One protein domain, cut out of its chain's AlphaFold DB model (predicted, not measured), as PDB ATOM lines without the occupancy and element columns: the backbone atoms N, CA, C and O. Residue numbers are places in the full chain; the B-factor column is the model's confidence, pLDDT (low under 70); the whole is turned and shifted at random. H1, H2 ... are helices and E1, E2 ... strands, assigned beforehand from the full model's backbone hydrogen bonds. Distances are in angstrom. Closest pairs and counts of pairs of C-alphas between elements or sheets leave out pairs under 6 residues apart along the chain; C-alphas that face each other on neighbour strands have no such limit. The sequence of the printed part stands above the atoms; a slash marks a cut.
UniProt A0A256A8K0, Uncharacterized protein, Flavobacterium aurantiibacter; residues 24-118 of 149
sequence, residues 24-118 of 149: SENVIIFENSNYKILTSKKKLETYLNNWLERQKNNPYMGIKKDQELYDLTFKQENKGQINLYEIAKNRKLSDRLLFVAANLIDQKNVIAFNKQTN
ATOM      1  N   SER A  24       3.875  46.656 -47.000       70.38
ATOM      2  CA  SER A  24       2.886  47.411 -46.213       70.38
ATOM      3  C   SER A  24       1.425  47.069 -46.535       70.38
ATOM      4  O   SER A  24       0.540  47.288 -45.702       70.38
ATOM      5  N   GLU A  25       1.161  46.497 -47.710       84.44
ATOM      6  CA  GLU A  25      -0.174  46.072 -48.147       84.44
ATOM      7  C   GLU A  25      -0.489  44.623 -47.765       84.44
ATOM      8  O   GLU A  25      -1.598  44.147 -48.011       84.44
ATOM      9  N   ASN A  26       0.465  43.919 -47.153       90.19
ATOM     10  CA  ASN A  26       0.333  42.510 -46.817       90.19
ATOM     11  C   ASN A  26       0.140  42.280 -45.316       90.19
ATOM     12  O   ASN A  26       0.538  43.078 -44.464       90.19
ATOM     13  N   VAL A  27      -0.474  41.146 -45.008       94.75
ATOM     14  CA  VAL A  27      -0.737  40.644 -43.663       94.75
ATOM     15  C   VAL A  27      -0.173  39.233 -43.571       94.75
ATOM     16  O   VAL A  27      -0.473  38.392 -44.418       94.75
ATOM     17  N   ILE A  28       0.640  38.977 -42.548       95.88
ATOM     18  CA  ILE A  28       1.111  37.631 -42.211       95.88
ATOM     19  C   ILE A  28      -0.012  36.921 -41.466       95.88
ATOM     20  O   ILE A  28      -0.382  37.317 -40.360       95.88
ATOM     21  N   ILE A  29      -0.551  35.876 -42.088       97.00
ATOM     22  CA  ILE A  29      -1.654  35.071 -41.546       97.00
ATOM     23  C   ILE A  29      -1.173  33.735 -40.971       97.00
ATOM     24  O   ILE A  29      -1.903  33.092 -40.224       97.00
ATOM     25  N   PHE A  30       0.066  33.342 -41.278       97.56
ATOM     26  CA  PHE A  30       0.751  32.208 -40.668       97.56
ATOM     27  C   PHE A  30       2.269  32.390 -40.751       97.56
ATOM     28  O   PHE A  30       2.790  32.859 -41.767       97.56
ATOM     29  N   GLU A  31       2.982  31.977 -39.705       95.75
ATOM     30  CA  GLU A  31       4.442  31.955 -39.691       95.75
ATOM     31  C   GLU A  31       4.978  30.826 -38.798       95.75
ATOM     32  O   GLU A  31       4.556  30.672 -37.650       95.75
ATOM     33  N   ASN A  32       5.946  30.060 -39.305       95.00
ATOM     34  CA  ASN A  32       6.740  29.120 -38.510       95.00
ATOM     35  C   ASN A  32       8.253  29.391 -38.689       95.00
ATOM     36  O   ASN A  32       8.666  30.489 -39.094       95.00
ATOM     37  N   SER A  33       9.106  28.430 -38.326       94.94
ATOM     38  CA  SER A  33      10.561  28.557 -38.485       94.94
ATOM     39  C   SER A  33      10.996  28.649 -39.950       94.94
ATOM     40  O   SER A  33      11.937  29.377 -40.260       94.94
ATOM     41  N   ASN A  34      10.290  27.957 -40.844       96.31
ATOM     42  CA  ASN A  34      10.689  27.734 -42.232       96.31
ATOM     43  C   ASN A  34       9.904  28.610 -43.212       96.31
ATOM     44  O   ASN A  34      10.450  29.036 -44.227       96.31
ATOM     45  N   TYR A  35       8.642  28.910 -42.907       97.19
ATOM     46  CA  TYR A  35       7.680  29.462 -43.853       97.19
ATOM     47  C   TYR A  35       6.920  30.666 -43.306       97.19
ATOM     48  O   TYR A  35       6.659  30.790 -42.106       97.19
ATOM     49  N   LYS A  36       6.521  31.541 -44.229       96.19
ATOM     50  CA  LYS A  36       5.632  32.680 -43.991       96.19
ATOM     51  C   LYS A  36       4.529  32.680 -45.044       96.19
ATOM     52  O   LYS A  36       4.826  32.572 -46.229       96.19
ATOM     53  N   ILE A  37       3.275  32.822 -44.616       97.19
ATOM     54  CA  ILE A  37       2.118  32.929 -45.514       97.19
ATOM     55  C   ILE A  37       1.504  34.313 -45.363       97.19
ATOM     56  O   ILE A  37       1.181  34.768 -44.262       97.19
ATOM     57  N   LEU A  38       1.350  34.968 -46.505       96.00
ATOM     58  CA  LEU A  38       0.893  36.335 -46.650       96.00
ATOM     59  C   LEU A  38      -0.414  36.371 -47.433       96.00
ATOM     60  O   LEU A  38      -0.635  35.587 -48.353       96.00
ATOM     61  N   THR A  39      -1.253  37.345 -47.122       96.12
ATOM     62  CA  THR A  39      -2.347  37.786 -47.990       96.12
ATOM     63  C   THR A  39      -2.345  39.308 -48.048       96.12
ATOM     64  O   THR A  39      -1.759  39.958 -47.180       96.12
ATOM     65  N   SER A  40      -3.004  39.899 -49.040       93.25
ATOM     66  CA  SER A  40      -3.170  41.352 -49.052       93.25
ATOM     67  C   SER A  40      -4.247  41.781 -48.055       93.25
ATOM     68  O   SER A  40      -5.242  41.078 -47.857       93.25
ATOM     69  N   LYS A  41      -4.093  42.977 -47.472       92.19
ATOM     70  CA  LYS A  41      -5.091  43.601 -46.585       92.19
ATOM     71  C   LYS A  41      -6.479  43.583 -47.230       92.19
ATOM     72  O   LYS A  41      -7.428  43.111 -46.616       92.19
ATOM     73  N   LYS A  42      -6.567  43.967 -48.508       92.44
ATOM     74  CA  LYS A  42      -7.818  43.981 -49.284       92.44
ATOM     75  C   LYS A  42      -8.480  42.600 -49.392       92.44
ATOM     76  O   LYS A  42      -9.698  42.498 -49.250       92.44
ATOM     77  N   LYS A  43      -7.709  41.536 -49.661       94.88
ATOM     78  CA  LYS A  43      -8.249  40.167 -49.773       94.88
ATOM     79  C   LYS A  43      -8.777  39.668 -48.428       94.88
ATOM     80  O   LYS A  43      -9.876  39.119 -48.378       94.88
ATOM     81  N   LEU A  44      -8.032  39.912 -47.352       95.50
ATOM     82  CA  LEU A  44      -8.447  39.556 -45.996       95.50
ATOM     83  C   LEU A  44      -9.694  40.332 -45.547       95.50
ATOM     84  O   LEU A  44     -10.623  39.726 -45.019       95.50
ATOM     85  N   GLU A  45      -9.744  41.638 -45.804       94.50
ATOM     86  CA  GLU A  45     -10.891  42.496 -45.480       94.50
ATOM     87  C   GLU A  45     -12.151  42.020 -46.203       94.50
ATOM     88  O   GLU A  45     -13.193  41.811 -45.584       94.50
ATOM     89  N   THR A  46     -12.032  41.764 -47.511       95.00
ATOM     90  CA  THR A  46     -13.131  41.244 -48.334       95.00
ATOM     91  C   THR A  46     -13.648  39.915 -47.789       95.00
ATOM     92  O   THR A  46     -14.856  39.722 -47.671       95.00
ATOM     93  N   TYR A  47     -12.747  38.991 -47.435       94.38
ATOM     94  CA  TYR A  47     -13.137  37.705 -46.864       94.38
ATOM     95  C   TYR A  47     -13.876  37.874 -45.531       94.38
ATOM     96  O   TYR A  47     -14.965  37.320 -45.374       94.38
ATOM     97  N   LEU A  48     -13.314  38.640 -44.587       94.00
ATOM     98  CA  LEU A  48     -13.888  38.797 -43.250       94.00
ATOM     99  C   LEU A  48     -15.230  39.532 -43.285       94.00
ATOM    100  O   LEU A  48     -16.162  39.079 -42.631       94.00
ATOM    101  N   ASN A  49     -15.375  40.581 -44.099       93.88
ATOM    102  CA  ASN A  49     -16.657  41.268 -44.275       93.88
ATOM    103  C   ASN A  49     -17.735  40.328 -44.828       93.88
ATOM    104  O   ASN A  49     -18.819  40.221 -44.257       93.88
ATOM    105  N   ASN A  50     -17.420  39.579 -45.889       92.75
ATOM    106  CA  ASN A  50     -18.358  38.611 -46.466       92.75
ATOM    107  C   ASN A  50     -18.707  37.488 -45.481       92.75
ATOM    108  O   ASN A  50     -19.832  36.990 -45.466       92.75
ATOM    109  N   TRP A  51     -17.739  37.048 -44.677       90.81
ATOM    110  CA  TRP A  51     -17.963  36.042 -43.650       90.81
ATOM    111  C   TRP A  51     -18.883  36.564 -42.544       90.81
ATOM    112  O   TRP A  51     -19.905  35.942 -42.278       90.81
ATOM    113  N   LEU A  52     -18.566  37.718 -41.956       90.38
ATOM    114  CA  LEU A  52     -19.345  38.331 -40.879       90.38
ATOM    115  C   LEU A  52     -20.783  38.637 -41.317       90.38
ATOM    116  O   LEU A  52     -21.714  38.341 -40.572       90.38
ATOM    117  N   GLU A  53     -20.981  39.128 -42.543       90.75
ATOM    118  CA  GLU A  53     -22.322  39.411 -43.067       90.75
ATOM    119  C   GLU A  53     -23.164  38.133 -43.208       90.75
ATOM    120  O   GLU A  53     -24.320  38.101 -42.787       90.75
ATOM    121  N   ARG A  54     -22.574  37.034 -43.708       88.44
ATOM    122  CA  ARG A  54     -23.260  35.728 -43.788       88.44
ATOM    123  C   ARG A  54     -23.620  35.157 -42.420       88.44
ATOM    124  O   ARG A  54     -24.561  34.376 -42.321       88.44
ATOM    125  N   GLN A  55     -22.882  35.531 -41.382       85.31
ATOM    126  CA  GLN A  55     -23.073  35.013 -40.032       85.31
ATOM    127  C   GLN A  55     -23.923  35.930 -39.142       85.31
ATOM    128  O   GLN A  55     -24.229  35.557 -38.018       85.31
ATOM    129  N   LYS A  56     -24.370  37.095 -39.626       81.25
ATOM    130  CA  LYS A  56     -25.084  38.115 -38.835       81.25
ATOM    131  C   LYS A  56     -26.307  37.598 -38.064       81.25
ATOM    132  O   LYS A  56     -26.611  38.109 -36.990       81.25
ATOM    133  N   ASN A  57     -26.983  36.580 -38.598       80.00
ATOM    134  CA  ASN A  57     -28.165  35.960 -37.989       80.00
ATOM    135  C   ASN A  57     -27.874  34.600 -37.330       80.00
ATOM    136  O   ASN A  57     -28.796  33.943 -36.849       80.00
ATOM    137  N   ASN A  58     -26.617  34.155 -37.324       77.62
ATOM    138  CA  ASN A  58     -26.210  32.905 -36.702       77.62
ATOM    139  C   ASN A  58     -25.795  33.183 -35.242       77.62
ATOM    140  O   ASN A  58     -24.927  34.022 -35.012       77.62
ATOM    141  N   PRO A  59     -26.357  32.505 -34.228       66.69
ATOM    142  CA  PRO A  59     -25.945  32.674 -32.828       66.69
ATOM    143  C   PRO A  59     -24.551  32.086 -32.503       66.69
ATOM    144  O   PRO A  59     -24.195  31.931 -31.333       66.69
ATOM    145  N   TYR A  60     -23.746  31.745 -33.512       68.44
ATOM    146  CA  TYR A  60     -22.462  31.068 -33.365       68.44
ATOM    147  C   TYR A  60     -21.410  31.890 -32.597       68.44
ATOM    148  O   TYR A  60     -21.091  33.031 -32.939       68.44
ATOM    149  N   MET A  61     -20.770  31.269 -31.594       62.38
ATOM    150  CA  MET A  61     -19.726  31.914 -30.778       62.38
ATOM    151  C   MET A  61     -18.509  32.399 -31.583       62.38
ATOM    152  O   MET A  61     -17.835  33.339 -31.157       62.38
ATOM    153  N   GLY A  62     -18.205  31.781 -32.731       68.38
ATOM    154  CA  GLY A  62     -17.040  32.141 -33.547       68.38
ATOM    155  C   GLY A  62     -17.103  33.545 -34.146       68.38
ATOM    156  O   GLY A  62     -16.055  34.142 -34.367       68.38
ATOM    157  N   ILE A  63     -18.299  34.120 -34.299       81.94
ATOM    158  CA  ILE A  63     -18.492  35.450 -34.900       81.94
ATOM    159  C   ILE A  63     -17.802  36.536 -34.080       81.94
ATOM    160  O   ILE A  63     -17.176  37.427 -34.642       81.94
ATOM    161  N   LYS A  64     -17.858  36.449 -32.742       85.94
ATOM    162  CA  LYS A  64     -17.189  37.428 -31.867       85.94
ATOM    163  C   LYS A  64     -15.678  37.424 -32.078       85.94
ATOM    164  O   LYS A  64     -15.072  38.487 -32.159       85.94
ATOM    165  N   LYS A  65     -15.082  36.236 -32.205       89.19
ATOM    166  CA  LYS A  65     -13.648  36.087 -32.470       89.19
ATOM    167  C   LYS A  65     -13.274  36.550 -33.885       89.19
ATOM    168  O   LYS A  65     -12.216  37.143 -34.066       89.19
ATOM    169  N   ASP A  66     -14.133  36.312 -34.875       89.75
ATOM    170  CA  ASP A  66     -13.922  36.792 -36.248       89.75
ATOM    171  C   ASP A  66     -13.997  38.325 -36.323       89.75
ATOM    172  O   ASP A  66     -13.180  38.955 -36.995       89.75
ATOM    173  N   GLN A  67     -14.922  38.934 -35.575       91.75
ATOM    174  CA  GLN A  67     -15.009  40.386 -35.431       91.75
ATOM    175  C   GLN A  67     -13.776  40.951 -34.715       91.75
ATOM    176  O   GLN A  67     -13.264  41.996 -35.110       91.75
ATOM    177  N   GLU A  68     -13.258  40.261 -33.697       93.12
ATOM    178  CA  GLU A  68     -12.021  40.665 -33.023       93.12
ATOM    179  C   GLU A  68     -10.815  40.622 -33.978       93.12
ATOM    180  O   GLU A  68     -10.036  41.573 -34.020       93.12
ATOM    181  N   LEU A  69     -10.691  39.579 -34.812       93.12
ATOM    182  CA  LEU A  69      -9.664  39.519 -35.863       93.12
ATOM    183  C   LEU A  69      -9.787  40.682 -36.858       93.12
ATOM    184  O   LEU A  69      -8.770  41.270 -37.235       93.12
ATOM    185  N   TYR A  70     -11.011  41.030 -37.263       94.19
ATOM    186  CA  TYR A  70     -11.265  42.180 -38.132       94.19
ATOM    187  C   TYR A  70     -10.778  43.481 -37.486       94.19
ATOM    188  O   TYR A  70     -10.001  44.229 -38.082       94.19
ATOM    189  N   ASP A  71     -11.181  43.725 -36.241       92.88
ATOM    190  CA  ASP A  71     -10.867  44.951 -35.511       92.88
ATOM    191  C   ASP A  71      -9.356  45.108 -35.283       92.88
ATOM    192  O   ASP A  71      -8.804  46.190 -35.497       92.88
ATOM    193  N   LEU A  72      -8.664  44.019 -34.932       89.81
ATOM    194  CA  LEU A  72      -7.206  43.991 -34.768       89.81
ATOM    195  C   LEU A  72      -6.452  44.290 -36.072       89.81
ATOM    196  O   LEU A  72      -5.341  44.817 -36.026       89.81
ATOM    197  N   THR A  73      -7.041  43.963 -37.222       88.62
ATOM    198  CA  THR A  73      -6.383  44.111 -38.526       88.62
ATOM    199  C   THR A  73      -6.668  45.464 -39.176       88.62
ATOM    200  O   THR A  73      -5.753  46.066 -39.738       88.62
ATOM    201  N   PHE A  74      -7.916  45.945 -39.110       89.56
ATOM    202  CA  PHE A  74      -8.393  47.062 -39.941       89.56
ATOM    203  C   PHE A  74      -8.818  48.310 -39.169       89.56
ATOM    204  O   PHE A  74      -8.833  49.389 -39.755       89.56
ATOM    205  N   LYS A  75      -9.137  48.213 -37.871       83.19
ATOM    206  CA  LYS A  75      -9.500  49.404 -37.072       83.19
ATOM    207  C   LYS A  75      -8.295  50.111 -36.453       83.19
ATOM    208  O   LYS A  75      -8.445  51.205 -35.918       83.19
ATOM    209  N   GLN A  76      -7.110  49.506 -36.510       76.62
ATOM    210  CA  GLN A  76      -5.872  50.117 -36.033       76.62
ATOM    211  C   GLN A  76      -5.130  50.785 -37.193       76.62
ATOM    212  O   GLN A  76      -4.929  50.167 -38.241       76.62
ATOM    213  N   GLU A  77      -4.677  52.027 -37.002       72.38
ATOM    214  CA  GLU A  77      -3.793  52.696 -37.960       72.38
ATOM    215  C   GLU A  77      -2.426  51.997 -38.001       72.38
ATOM    216  O   GLU A  77      -1.509  52.312 -37.245       72.38
ATOM    217  N   ASN A  78      -2.278  51.033 -38.908       69.81
ATOM    218  CA  ASN A  78      -1.029  50.311 -39.118       69.81
ATOM    219  C   ASN A  78      -0.360  50.752 -40.423       69.81
ATOM    220  O   ASN A  78      -0.784  50.377 -41.520       69.81
ATOM    221  N   LYS A  79       0.740  51.506 -40.293       70.81
ATOM    222  CA  LYS A  79       1.569  51.981 -41.421       70.81
ATOM    223  C   LYS A  79       2.477  50.896 -42.027       70.81
ATOM    224  O   LYS A  79       3.112  51.140 -43.047       70.81
ATOM    225  N   GLY A  80       2.546  49.712 -41.413       80.50
ATOM    226  CA  GLY A  80       3.424  48.613 -41.824       80.50
ATOM    227  C   GLY A  80       2.700  47.318 -42.198       80.50
ATOM    228  O   GLY A  80       1.464  47.236 -42.197       80.50
ATOM    229  N   GLN A  81       3.511  46.301 -42.507       86.69
ATOM    230  CA  GLN A  81       3.071  44.909 -42.590       86.69
ATOM    231  C   GLN A  81       2.545  44.472 -41.222       86.69
ATOM    232  O   GLN A  81       3.196  44.702 -40.203       86.69
ATOM    233  N   ILE A  82       1.383  43.826 -41.197       91.12
ATOM    234  CA  ILE A  82       0.770  43.360 -39.949       91.12
ATOM    235  C   ILE A  82       1.122  41.888 -39.751       91.12
ATOM    236  O   ILE A  82       0.842  41.069 -40.630       91.12
ATOM    237  N   ASN A  83       1.686  41.536 -38.593       94.12
ATOM    238  CA  ASN A  83       1.832  40.141 -38.183       94.12
ATOM    239  C   ASN A  83       0.590  39.659 -37.428       94.12
ATOM    240  O   ASN A  83       0.593  39.540 -36.201       94.12
ATOM    241  N   LEU A  84      -0.501  39.415 -38.159       95.62
ATOM    242  CA  LEU A  84      -1.765  39.001 -37.550       95.62
ATOM    243  C   LEU A  84      -1.637  37.638 -36.859       95.62
ATOM    244  O   LEU A  84      -2.305  37.408 -35.856       95.62
ATOM    245  N   TYR A  85      -0.743  36.771 -37.337       96.81
ATOM    246  CA  TYR A  85      -0.435  35.496 -36.693       96.81
ATOM    247  C   TYR A  85       0.081  35.653 -35.262       96.81
ATOM    248  O   TYR A  85      -0.451  35.038 -34.334       96.81
ATOM    249  N   GLU A  86       1.065  36.526 -35.059       95.62
ATOM    250  CA  GLU A  86       1.604  36.813 -33.730       95.62
ATOM    251  C   GLU A  86       0.558  37.479 -32.823       95.62
ATOM    252  O   GLU A  86       0.372  37.072 -31.673       95.62
ATOM    253  N   ILE A  87      -0.198  38.442 -33.361       94.88
ATOM    254  CA  ILE A  87      -1.279  39.118 -32.632       94.88
ATOM    255  C   ILE A  87      -2.350  38.108 -32.188       94.88
ATOM    256  O   ILE A  87      -2.727  38.083 -31.015       94.88
ATOM    257  N   ALA A  88      -2.820  37.245 -33.092       95.69
ATOM    258  CA  ALA A  88      -3.839  36.242 -32.801       95.69
ATOM    259  C   ALA A  88      -3.355  35.214 -31.771       95.69
ATOM    260  O   ALA A  88      -4.124  34.827 -30.890       95.69
ATOM    261  N   LYS A  89      -2.076  34.818 -31.824       94.94
ATOM    262  CA  LYS A  89      -1.457  33.954 -30.808       94.94
ATOM    263  C   LYS A  89      -1.518  34.588 -29.420       94.94
ATOM    264  O   LYS A  89      -1.971  33.945 -28.476       94.94
ATOM    265  N   ASN A  90      -1.157  35.863 -29.310       95.62
ATOM    266  CA  ASN A  90      -1.179  36.594 -28.041       95.62
ATOM    267  C   ASN A  90      -2.606  36.825 -27.506       95.62
ATOM    268  O   ASN A  90      -2.815  36.888 -26.296       95.62
ATOM    269  N   ARG A  91      -3.599  36.913 -28.400       94.50
ATOM    270  CA  ARG A  91      -5.020  37.120 -28.068       94.50
ATOM    271  C   ARG A  91      -5.838  35.831 -27.930       94.50
ATOM    272  O   ARG A  91      -7.022  35.910 -27.633       94.50
ATOM    273  N   LYS A  92      -5.231  34.649 -28.101       93.19
ATOM    274  CA  LYS A  92      -5.927  33.342 -28.104       93.19
ATOM    275  C   LYS A  92      -7.002  33.226 -29.205       93.19
ATOM    276  O   LYS A  92      -8.055  32.623 -29.001       93.19
ATOM    277  N   LEU A  93      -6.704  33.782 -30.382       93.56
ATOM    278  CA  LEU A  93      -7.522  33.736 -31.603       93.56
ATOM    279  C   LEU A  93      -6.895  32.869 -32.709       93.56
ATOM    280  O   LEU A  93      -7.354  32.902 -33.851       93.56
ATOM    281  N   SER A  94      -5.819  32.128 -32.413       93.81
ATOM    282  CA  SER A  94      -5.086  31.336 -33.413       93.81
ATOM    283  C   SER A  94      -5.970  30.324 -34.134       93.81
ATOM    284  O   SER A  94      -5.847  30.182 -35.341       93.81
ATOM    285  N   ASP A  95      -6.886  29.666 -33.425       91.75
ATOM    286  CA  ASP A  95      -7.849  28.723 -34.005       91.75
ATOM    287  C   ASP A  95      -8.676  29.372 -35.123       91.75
ATOM    288  O   ASP A  95      -8.812  28.828 -36.220       91.75
ATOM    289  N   ARG A  96      -9.179  30.583 -34.868       92.19
ATOM    290  CA  ARG A  96      -9.960  31.337 -35.850       92.19
ATOM    291  C   ARG A  96      -9.102  31.874 -36.974       92.19
ATOM    292  O   ARG A  96      -9.508  31.775 -38.127       92.19
ATOM    293  N   LEU A  97      -7.905  32.371 -36.678       95.94
ATOM    294  CA  LEU A  97      -7.007  32.822 -37.733       95.94
ATOM    295  C   LEU A  97      -6.614  31.671 -38.669       95.94
ATOM    296  O   LEU A  97      -6.609  31.867 -39.879       95.94
ATOM    297  N   LEU A  98      -6.340  30.475 -38.141       95.62
ATOM    298  CA  LEU A  98      -6.043  29.302 -38.965       95.62
ATOM    299  C   LEU A  98      -7.248  28.902 -39.823       95.62
ATOM    300  O   LEU A  98      -7.077  28.613 -41.005       95.62
ATOM    301  N   PHE A  99      -8.471  28.981 -39.289       93.38
ATOM    302  CA  PHE A  99      -9.688  28.792 -40.083       93.38
ATOM    303  C   PHE A  99      -9.812  29.816 -41.227       93.38
ATOM    304  O   PHE A  99     -10.115  29.448 -42.366       93.38
ATOM    305  N   VAL A 100      -9.551  31.099 -40.961       94.56
ATOM    306  CA  VAL A 100      -9.534  32.160 -41.984       94.56
ATOM    307  C   VAL A 100      -8.447  31.882 -43.029       94.56
ATOM    308  O   VAL A 100      -8.715  31.932 -44.231       94.56
ATOM    309  N   ALA A 101      -7.238  31.530 -42.586       96.75
ATOM    310  CA  ALA A 101      -6.110  31.222 -43.456       96.75
ATOM    311  C   ALA A 101      -6.406  30.029 -44.372       96.75
ATOM    312  O   ALA A 101      -6.158  30.121 -45.571       96.75
ATOM    313  N   ALA A 102      -7.009  28.962 -43.844       96.00
ATOM    314  CA  ALA A 102      -7.430  27.802 -44.620       96.00
ATOM    315  C   ALA A 102      -8.363  28.196 -45.776       96.00
ATOM    316  O   ALA A 102      -8.129  27.829 -46.926       96.00
ATOM    317  N   ASN A 103      -9.372  29.027 -45.501       95.00
ATOM    318  CA  ASN A 103     -10.280  29.520 -46.538       95.00
ATOM    319  C   ASN A 103      -9.572  30.397 -47.586       95.00
ATOM    320  O   ASN A 103      -9.849  30.276 -48.778       95.00
ATOM    321  N   LEU A 104      -8.648  31.267 -47.169       96.69
ATOM    322  CA  LEU A 104      -7.872  32.091 -48.100       96.69
ATOM    323  C   LEU A 104      -6.924  31.247 -48.967       96.69
ATOM    324  O   LEU A 104      -6.751  31.558 -50.148       96.69
ATOM    325  N   ILE A 105      -6.337  30.179 -48.419       96.69
ATOM    326  CA  ILE A 105      -5.504  29.225 -49.165       96.69
ATOM    327  C   ILE A 105      -6.336  28.496 -50.219       96.69
ATOM    328  O   ILE A 105      -5.930  28.439 -51.384       96.69
ATOM    329  N   ASP A 106      -7.508  27.983 -49.841       93.69
ATOM    330  CA  ASP A 106      -8.401  27.272 -50.760       93.69
ATOM    331  C   ASP A 106      -8.851  28.186 -51.918       93.69
ATOM    332  O   ASP A 106      -8.914  27.757 -53.070       93.69
ATOM    333  N   GLN A 107      -9.043  29.481 -51.644       94.31
ATOM    334  CA  GLN A 107      -9.363  30.509 -52.643       94.31
ATOM    335  C   GLN A 107      -8.159  31.015 -53.458       94.31
ATOM    336  O   GLN A 107      -8.318  31.935 -54.259       94.31
ATOM    337  N   LYS A 108      -6.950  30.477 -53.245       94.62
ATOM    338  CA  LYS A 108      -5.703  30.954 -53.881       94.62
ATOM    339  C   LYS A 108      -5.462  32.454 -53.658       94.62
ATOM    340  O   LYS A 108      -4.926  33.171 -54.501       94.62
ATOM    341  N   ASN A 109      -5.857  32.937 -52.484       95.44
ATOM    342  CA  ASN A 109      -5.764  34.334 -52.073       95.44
ATOM    343  C   ASN A 109      -4.555  34.629 -51.180       95.44
ATOM    344  O   ASN A 109      -4.512  35.665 -50.511       95.44
ATOM    345  N   VAL A 110      -3.559  33.752 -51.206       96.25
ATOM    346  CA  VAL A 110      -2.351  33.840 -50.391       96.25
ATOM    347  C   VAL A 110      -1.108  33.683 -51.251       96.25
ATOM    348  O   VAL A 110      -1.181  33.153 -52.358       96.25
ATOM    349  N   ILE A 111       0.024  34.100 -50.701       95.44
ATOM    350  CA  ILE A 111       1.351  33.792 -51.218       95.44
ATOM    351  C   ILE A 111       2.181  33.243 -50.057       95.44
ATOM    352  O   ILE A 111       2.101  33.769 -48.943       95.44
ATOM    353  N   ALA A 112       2.947  32.180 -50.287       96.12
ATOM    354  CA  ALA A 112       3.783  31.552 -49.270       96.12
ATOM    355  C   ALA A 112       5.254  31.618 -49.661       96.12
ATOM    356  O   ALA A 112       5.580  31.450 -50.828       96.12
ATOM    357  N   PHE A 113       6.131  31.815 -48.678       95.12
ATOM    358  CA  PHE A 113       7.573  31.924 -48.892       95.12
ATOM    359  C   PHE A 113       8.354  31.029 -47.946       95.12
ATOM    360  O   PHE A 113       7.990  30.899 -46.773       95.12
ATOM    361  N   ASN A 114       9.469  30.486 -48.431       96.25
ATOM    362  CA  ASN A 114      10.537  29.983 -47.576       96.25
ATOM    363  C   ASN A 114      11.301  31.177 -46.977       96.25
ATOM    364  O   ASN A 114      11.774  32.045 -47.703       96.25
ATOM    365  N   LYS A 115      11.442  31.235 -45.652       93.88
ATOM    366  CA  LYS A 115      12.077  32.359 -44.945       93.88
ATOM    367  C   LYS A 115      13.588  32.451 -45.160       93.88
ATOM    368  O   LYS A 115      14.144  33.532 -45.007       93.88
ATOM    369  N   GLN A 116      14.245  31.333 -45.455       93.12
ATOM    370  CA  GLN A 116      15.695  31.264 -45.634       93.12
ATOM    371  C   GLN A 116      16.091  31.628 -47.062       93.12
ATOM    372  O   GLN A 116      17.012  32.415 -47.256       93.12
ATOM    373  N   THR A 117      15.392  31.072 -48.055       94.12
ATOM    374  CA  THR A 117      15.711  31.308 -49.472       94.12
ATOM    375  C   THR A 117      14.942  32.483 -50.070       94.12
ATOM    376  O   THR A 117      15.353  33.026 -51.088       94.12
ATOM    377  N   ASN A 118      13.861  32.918 -49.412       90.38
ATOM    378  CA  ASN A 118      12.929  33.942 -49.885       90.38
ATOM    379  C   ASN A 118      12.214  33.575 -51.201       90.38
ATOM    380  O   ASN A 118      11.654  34.446 -51.867       90.38
TER     381      ASN A 118
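This is residues 24 to 118 of the 149 residues of an uncharacterized protein of Flavobacterium aurantiibacter (UniProt A0A256A8K0). A small three-stranded sheet makes one end of this elongated domain, and a helical hairpin, H1 and H2, reaches away from it to make the other end. H4 crosses one face of the sheet, over E1 and E2; H3 sits beside the edge strand E1, and the sheet's other face is bare of named helices. The 95 printed residues hold four named helices and three named strands in the order E1 E2 H1 H2 H3 H4 E3; the sheet runs E1 E2 E3, all antiparallel, and the class is mixed, helices and strands. The whole is compact, with a radius of gyration of the C-alphas of 13.1 A, and spans 46 by 29 by 23 A.

The first strand, E1, residues 26 to 31, forms a hairpin with its antiparallel neighbour E2, residues 35 to 40, at 150 degrees between their directions. Among their backbone pairs within hydrogen-bond range are N 27 and O 39 at 2.8 A and N 37 and O 30 at 2.9 A. H1, residues 41 to 55, follows E2 with no residue between, a tight link. It is on the sheet and over E2, and stands up from the sheet at 65 degrees, on a local plane fitted to just 6 of the sheet's C-alphas. H2, residues 62 to 74, is the hub, touching three other helices. H1 and H2 form a helical hairpin: they touch at a shallow tilt of 27 degrees, opposite ways, with the C-alphas of Leu 48 and Tyr 70 closest at 6.7 A. H2 is not on the sheet, and it is only just apart from E1, at 8.4 A. Before H3, residues 84 to 91, residues 82 to 83 pair in parallel with residues 27 to 28 of E1. H3 stands at the sheet's level, and its C-alpha closest to E1 is that of Tyr 85, 5.0 A from that of Ile 29. H2 touches H3 with residues 69 to 73 alone, at a steep tilt of 56 degrees, opposite ways; the C-alphas of Thr 73 and Leu 84 are closest, at 7.0 A. H4, residues 94 to 106, forms a helical hairpin with H3 at a shallow tilt of 23 degrees; the C-alphas of Ala 88 and Ser 94 are closest, at 5.1 A. H4 touches H2 with residues 96 to 97 alone, about perpendicular at 78 degrees, closest at the C-alphas of Asp 66 and Arg 96, 6.8 A apart. H4 is on the same face of the sheet as H1, at a height over the sheet of 9.2 A, and runs across the strands, only just, at 63 degrees to E1 on the local plane. E3, residues 111 to 114, is the antiparallel neighbour of E2, with N 38 and O 111 at 2.8 A. In H1, H2, H3 and H4 every O i to N i+4 pair is within hydrogen-bond range.

E1 begins at C-alpha 26, (0.333, 42.510, -46.817), and is 13.4 A long; E2 is 16.9 A. H1, the longest helix by residues, measures 21.0 A and ends at C-alpha 55, (-23.073, 35.013, -40.032). H2 measures 18.4 A, H3 10.2 A and H4 18.1 A. E3, 10.6 A long, ends at C-alpha 114, (10.537, 29.983, -47.576).

The two C-alphas farthest apart, those of Asn 57 and Thr 117, are 45.6 A from each other. Residues 56 to 61, between H1 and H2, stand free. The printed part has no cut and no long link. Its mean pLDDT is 90.5; residues 59 to 62 and residue 78 are under 70.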